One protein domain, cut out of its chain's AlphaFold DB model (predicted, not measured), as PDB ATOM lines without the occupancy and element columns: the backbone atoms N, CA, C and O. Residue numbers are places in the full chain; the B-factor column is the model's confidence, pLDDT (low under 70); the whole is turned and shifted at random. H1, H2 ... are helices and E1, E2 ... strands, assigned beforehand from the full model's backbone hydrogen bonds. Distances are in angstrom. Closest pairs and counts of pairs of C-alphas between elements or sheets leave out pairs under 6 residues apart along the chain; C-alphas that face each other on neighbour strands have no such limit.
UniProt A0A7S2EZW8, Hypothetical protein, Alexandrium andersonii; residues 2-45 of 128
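Overview. This is residues 2 to 45 of the 128 residues of the protein "Hypothetical protein" of Alexandrium andersonii (UniProt A0A7S2EZW8). This domain has little regular structure: a small two-stranded hairpin, E1 and E2, lies on one side, a single short helix, H1, on the other, and residues 31 to 45, with no named element, make a long tail beyond H1. The printed part has 44 residues, in the order E1, E2, H1; the sheet E1 - E2 is antiparallel. The class is mixed, with 17 of 44 residues in named elements. The whole is loose and elongated, with a radius of gyration of the C-alphas of 11.8 A and spans of 32 by 20 by 15 A.

Along the chain. Strand E1, residues 6 to 9, begins at C-alpha 6 (10.026, -15.189, 42.890) and is 9.7 A long. Strand E2, residues 12 to 15, is 9.8 A long. Helix H1, residues 22 to 30, measures 11.9 A and ends at C-alpha 30 (22.550, -22.404, 39.283).

Arrangement. E1 and E2 form a hairpin through a tight link, antiparallel at 156 degrees. C-alphas 8 and 13 face each other at 4.5 A; N 14 and O 7 are within hydrogen-bond range at 2.8 A. E1 and H1 are apart. Every O i to N i+4 pair in H1 is within range.

Size, cuts and confidence. The C-alphas of Phe 2 and Glu 42, the two farthest apart, are 33.9 A apart. The printed part has no cut and no long link between named elements. Residue 2 is under 70 in pLDDT.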
ATOM      1  N   PHE A   2       7.235  -5.053  37.027       56.47
ATOM      2  CA  PHE A   2       6.645  -6.245  36.410       56.47
ATOM      3  C   PHE A   2       7.538  -6.809  35.293       56.47
ATOM      4  O   PHE A   2       8.196  -6.031  34.603       56.47
ATOM      5  N   PRO A   3       7.587  -8.140  35.102       81.00
ATOM      6  CA  PRO A   3       7.042  -9.183  35.987       81.00
ATOM      7  C   PRO A   3       7.845  -9.302  37.291       81.00
ATOM      8  O   PRO A   3       9.038  -9.027  37.282       81.00
ATOM      9  N   THR A   4       7.235  -9.701  38.406       86.00
ATOM     10  CA  THR A   4       7.980 -10.031  39.637       86.00
ATOM     11  C   THR A   4       8.477 -11.469  39.531       86.00
ATOM     12  O   THR A   4       7.687 -12.368  39.258       86.00
ATOM     13  N   ILE A   5       9.780 -11.684  39.717       91.12
ATOM     14  CA  ILE A   5      10.371 -13.024  39.759       91.12
ATOM     15  C   ILE A   5      10.439 -13.425  41.228       91.12
ATOM     16  O   ILE A   5      10.941 -12.656  42.049       91.12
ATOM     17  N   LYS A   6       9.931 -14.611  41.552       91.19
ATOM     18  CA  LYS A   6      10.026 -15.189  42.890       91.19
ATOM     19  C   LYS A   6      10.708 -16.547  42.825       91.19
ATOM     20  O   LYS A   6      10.669 -17.215  41.794       91.19
ATOM     21  N   TYR A   7      11.342 -16.933  43.920       89.81
ATOM     22  CA  TYR A   7      12.024 -18.211  44.089       89.81
ATOM     23  C   TYR A   7      11.852 -18.648  45.536       89.81
ATOM     24  O   TYR A   7      11.719 -17.803  46.418       89.81
ATOM     25  N   GLY A   8      11.861 -19.944  45.809       86.12
ATOM     26  CA  GLY A   8      11.638 -20.376  47.176       86.12
ATOM     27  C   GLY A   8      10.900 -21.685  47.291       86.12
ATOM     28  O   GLY A   8      10.726 -22.425  46.324       86.12
ATOM     29  N   GLU A   9      10.437 -21.901  48.510       81.38
ATOM     30  CA  GLU A   9       9.391 -22.853  48.839       81.38
ATOM     31  C   GLU A   9       8.034 -22.285  48.338       81.38
ATOM     32  O   GLU A   9       7.819 -21.077  48.483       81.38
ATOM     33  N   PRO A  10       7.147 -23.087  47.709       84.44
ATOM     34  CA  PRO A  10       5.783 -22.696  47.318       84.44
ATOM     35  C   PRO A  10       4.974 -21.806  48.289       84.44
ATOM     36  O   PRO A  10       4.333 -20.858  47.836       84.44
ATOM     37  N   ASP A  11       5.017 -22.088  49.587       82.81
ATOM     38  CA  ASP A  11       4.328 -21.419  50.691       82.81
ATOM     39  C   ASP A  11       5.128 -20.231  51.278       82.81
ATOM     40  O   ASP A  11       4.572 -19.433  52.031       82.81
ATOM     41  N   ASP A  12       6.414 -20.069  50.929       82.62
ATOM     42  CA  ASP A  12       7.286 -18.959  51.370       82.62
ATOM     43  C   ASP A  12       8.197 -18.456  50.231       82.62
ATOM     44  O   ASP A  12       9.435 -18.473  50.295       82.62
ATOM     45  N   LEU A  13       7.572 -18.018  49.135       88.25
ATOM     46  CA  LEU A  13       8.275 -17.508  47.961       88.25
ATOM     47  C   LEU A  13       8.940 -16.153  48.242       88.25
ATOM     48  O   LEU A  13       8.275 -15.142  48.479       88.25
ATOM     49  N   GLN A  14      10.262 -16.113  48.094       86.50
ATOM     50  CA  GLN A  14      11.080 -14.917  48.248       86.50
ATOM     51  C   GLN A  14      11.159 -14.128  46.939       86.50
ATOM     52  O   GLN A  14      11.250 -14.695  45.845       86.50
ATOM     53  N   ASP A  15      11.173 -12.800  47.039       90.50
ATOM     54  CA  ASP A  15      11.328 -11.945  45.866       90.50
ATOM     55  C   ASP A  15      12.776 -11.953  45.359       90.50
ATOM     56  O   ASP A  15      13.732 -11.712  46.101       90.50
ATOM     57  N   TYR A  16      12.942 -12.156  44.054       90.81
ATOM     58  CA  TYR A  16      14.226 -11.976  43.393       90.81
ATOM     59  C   TYR A  16      14.469 -10.492  43.093       90.81
ATOM     60  O   TYR A  16      13.777  -9.885  42.270       90.81
ATOM     61  N   GLN A  17      15.483  -9.922  43.748       88.62
ATOM     62  CA  GLN A  17      15.876  -8.511  43.614       88.62
ATOM     63  C   GLN A  17      17.140  -8.302  42.754       88.62
ATOM     64  O   GLN A  17      17.622  -7.178  42.646       88.62
ATOM     65  N   GLY A  18      17.702  -9.364  42.160       87.62
ATOM     66  CA  GLY A  18      18.899  -9.280  41.307       87.62
ATOM     67  C   GLY A  18      18.612  -8.803  39.875       87.62
ATOM     68  O   GLY A  18      17.456  -8.540  39.519       87.62
ATOM     69  N   SER A  19      19.655  -8.691  39.035       89.06
ATOM     70  CA  SER A  19      19.463  -8.296  37.633       89.06
ATOM     71  C   SER A  19      18.682  -9.346  36.850       89.06
ATOM     72  O   SER A  19      18.806 -10.549  37.050       89.06
ATOM     73  N   ARG A  20      17.895  -8.883  35.880       90.31
ATOM     74  CA  ARG A  20      17.106  -9.742  34.982       90.31
ATOM     75  C   ARG A  20      17.866 -10.153  33.727       90.31
ATOM     76  O   ARG A  20      17.284 -10.760  32.830       90.31
ATOM     77  N   ASP A  21      19.147  -9.819  33.654       93.38
ATOM     78  CA  ASP A  21      20.012 -10.267  32.578       93.38
ATOM     79  C   ASP A  21      20.176 -11.784  32.632       93.38
ATOM     80  O   ASP A  21      20.356 -12.378  33.698       93.38
ATOM     81  N   PHE A  22      20.153 -12.422  31.462       92.81
ATOM     82  CA  PHE A  22      20.226 -13.880  31.351       92.81
ATOM     83  C   PHE A  22      21.414 -14.477  32.120       92.81
ATOM     84  O   PHE A  22      21.273 -15.518  32.757       92.81
ATOM     85  N   GLY A  23      22.579 -13.820  32.082       95.56
ATOM     86  CA  GLY A  23      23.782 -14.280  32.778       95.56
ATOM     87  C   GLY A  23      23.633 -14.287  34.301       95.56
ATOM     88  O   GLY A  23      23.982 -15.279  34.944       95.56
ATOM     89  N   GLU A  24      23.075 -13.220  34.876       92.12
ATOM     90  CA  GLU A  24      22.867 -13.115  36.323       92.12
ATOM     91  C   GLU A  24      21.738 -14.027  36.799       92.12
ATOM     92  O   GLU A  24      21.921 -14.756  37.774       92.12
ATOM     93  N   LEU A  25      20.623 -14.091  36.063       93.75
ATOM     94  CA  LEU A  25      19.533 -15.024  36.357       93.75
ATOM     95  C   LEU A  25      19.996 -16.479  36.295       93.75
ATOM     96  O   LEU A  25      19.662 -17.264  37.177       93.75
ATOM     97  N   LYS A  26      20.790 -16.851  35.283       93.19
ATOM     98  CA  LYS A  26      21.343 -18.206  35.168       93.19
ATOM     99  C   LYS A  26      22.300 -18.521  36.314       93.19
ATOM    100  O   LYS A  26      22.262 -19.631  36.840       93.19
ATOM    101  N   THR A  27      23.146 -17.567  36.701       92.56
ATOM    102  CA  THR A  27      24.084 -17.732  37.822       92.56
ATOM    103  C   THR A  27      23.332 -17.912  39.135       92.56
ATOM    104  O   THR A  27      23.606 -18.855  39.870       92.56
ATOM    105  N   PHE A  28      22.327 -17.072  39.382       91.69
ATOM    106  CA  PHE A  28      21.434 -17.193  40.527       91.69
ATOM    107  C   PHE A  28      20.720 -18.551  40.549       91.69
ATOM    108  O   PHE A  28      20.820 -19.277  41.532       91.69
ATOM    109  N   ALA A  29      20.079 -18.932  39.439       91.31
ATOM    110  CA  ALA A  29      19.373 -20.204  39.315       91.31
ATOM    111  C   ALA A  29      20.295 -21.417  39.525       91.31
ATOM    112  O   ALA A  29      19.878 -22.406  40.116       91.31
ATOM    113  N   SER A  30      21.555 -21.336  39.087       90.44
ATOM    114  CA  SER A  30      22.550 -22.404  39.283       90.44
ATOM    115  C   SER A  30      23.015 -22.531  40.740       90.44
ATOM    116  O   SER A  30      23.543 -23.572  41.118       90.44
ATOM    117  N   GLY A  31      22.838 -21.481  41.546       84.19
ATOM    118  CA  GLY A  31      23.104 -21.477  42.984       84.19
ATOM    119  C   GLY A  31      21.901 -21.877  43.841       84.19
ATOM    120  O   GLY A  31      22.038 -21.941  45.062       84.19
ATOM    121  N   LEU A  32      20.733 -22.137  43.240       85.81
ATOM    122  CA  LEU A  32      19.558 -22.604  43.974       85.81
ATOM    123  C   LEU A  32      19.793 -24.041  44.450       85.81
ATOM    124  O   LEU A  32      19.793 -24.989  43.667       85.81
ATOM    125  N   GLY A  33      20.020 -24.178  45.752       78.81
ATOM    126  CA  GLY A  33      20.078 -25.454  46.453       78.81
ATOM    127  C   GLY A  33      18.793 -25.741  47.230       78.81
ATOM    128  O   GLY A  33      17.833 -24.967  47.146       78.81
ATOM    129  N   PRO A  34      18.772 -26.832  48.018       79.31
ATOM    130  CA  PRO A  34      17.738 -27.012  49.026       79.31
ATOM    131  C   PRO A  34      17.702 -25.773  49.924       79.31
ATOM    132  O   PRO A  34      18.737 -25.250  50.342       79.31
ATOM    133  N   LEU A  35      16.503 -25.258  50.151       79.69
ATOM    134  CA  LEU A  35      16.295 -24.075  50.969       79.69
ATOM    135  C   LEU A  35      15.977 -24.498  52.398       79.69
ATOM    136  O   LEU A  35      15.461 -25.590  52.631       79.69
ATOM    137  N   CYS A  36      16.268 -23.608  53.345       82.50
ATOM    138  CA  CYS A  36      15.756 -23.715  54.706       82.50
ATOM    139  C   CYS A  36      14.239 -23.949  54.666       82.50
ATOM    140  O   CYS A  36      13.486 -23.059  54.274       82.50
ATOM    141  N   ASN A  37      13.809 -25.142  55.065       81.50
ATOM    142  CA  ASN A  37      12.410 -25.529  55.188       81.50
ATOM    143  C   ASN A  37      12.271 -26.605  56.281       81.50
ATOM    144  O   ASN A  37      13.246 -26.958  56.949       81.50
ATOM    145  N   VAL A  38      11.056 -27.109  56.505       85.62
ATOM    146  CA  VAL A  38      10.791 -28.096  57.568       85.62
ATOM    147  C   VAL A  38      11.536 -29.421  57.332       85.62
ATOM    148  O   VAL A  38      11.866 -30.102  58.304       85.62
ATOM    149  N   GLU A  39      11.826 -29.763  56.073       85.19
ATOM    150  CA  GLU A  39      12.523 -30.993  55.670       85.19
ATOM    151  C   GLU A  39      14.055 -30.858  55.709       85.19
ATOM    152  O   GLU A  39      14.733 -31.817  56.063       85.19
ATOM    153  N   ASN A  40      14.591 -29.667  55.423       85.81
ATOM    154  CA  ASN A  40      16.019 -29.326  55.437       85.81
ATOM    155  C   ASN A  40      16.311 -28.303  56.544       85.81
ATOM    156  O   ASN A  40      16.873 -27.223  56.313       85.81
ATOM    157  N   ILE A  41      15.859 -28.609  57.762       84.94
ATOM    158  CA  ILE A  41      15.902 -27.671  58.884       84.94
ATOM    159  C   ILE A  41      17.334 -27.239  59.203       84.94
ATOM    160  O   ILE A  41      17.546 -26.115  59.636       84.94
ATOM    161  N   GLU A  42      18.340 -28.079  58.958       85.25
ATOM    162  CA  GLU A  42      19.757 -27.771  59.147       85.25
ATOM    163  C   GLU A  42      20.225 -26.542  58.361       85.25
ATOM    164  O   GLU A  42      21.098 -25.827  58.861       85.25
ATOM    165  N   LEU A  43      19.591 -26.249  57.222       85.69
ATOM    166  CA  LEU A  43      19.885 -25.097  56.364       85.69
ATOM    167  C   LEU A  43      19.280 -23.787  56.890       85.69
ATOM    168  O   LEU A  43      19.582 -22.715  56.369       85.69
ATOM    169  N   CYS A  44      18.435 -23.852  57.922       84.50
ATOM    170  CA  CYS A  44      17.844 -22.683  58.559       84.50
ATOM    171  C   CYS A  44      18.792 -21.992  59.545       84.50
ATOM    172  O   CYS A  44      19.576 -22.633  60.258       84.50
ATOM    173  N   ASP A  45      18.665 -20.670  59.644       87.19
ATOM    174  CA  ASP A  45      19.235 -19.908  60.753       87.19
ATOM    175  C   ASP A  45      18.564 -20.278  62.092       87.19
ATOM    176  O   ASP A  45      17.549 -20.981  62.148       87.19
TER     177      ASP A  45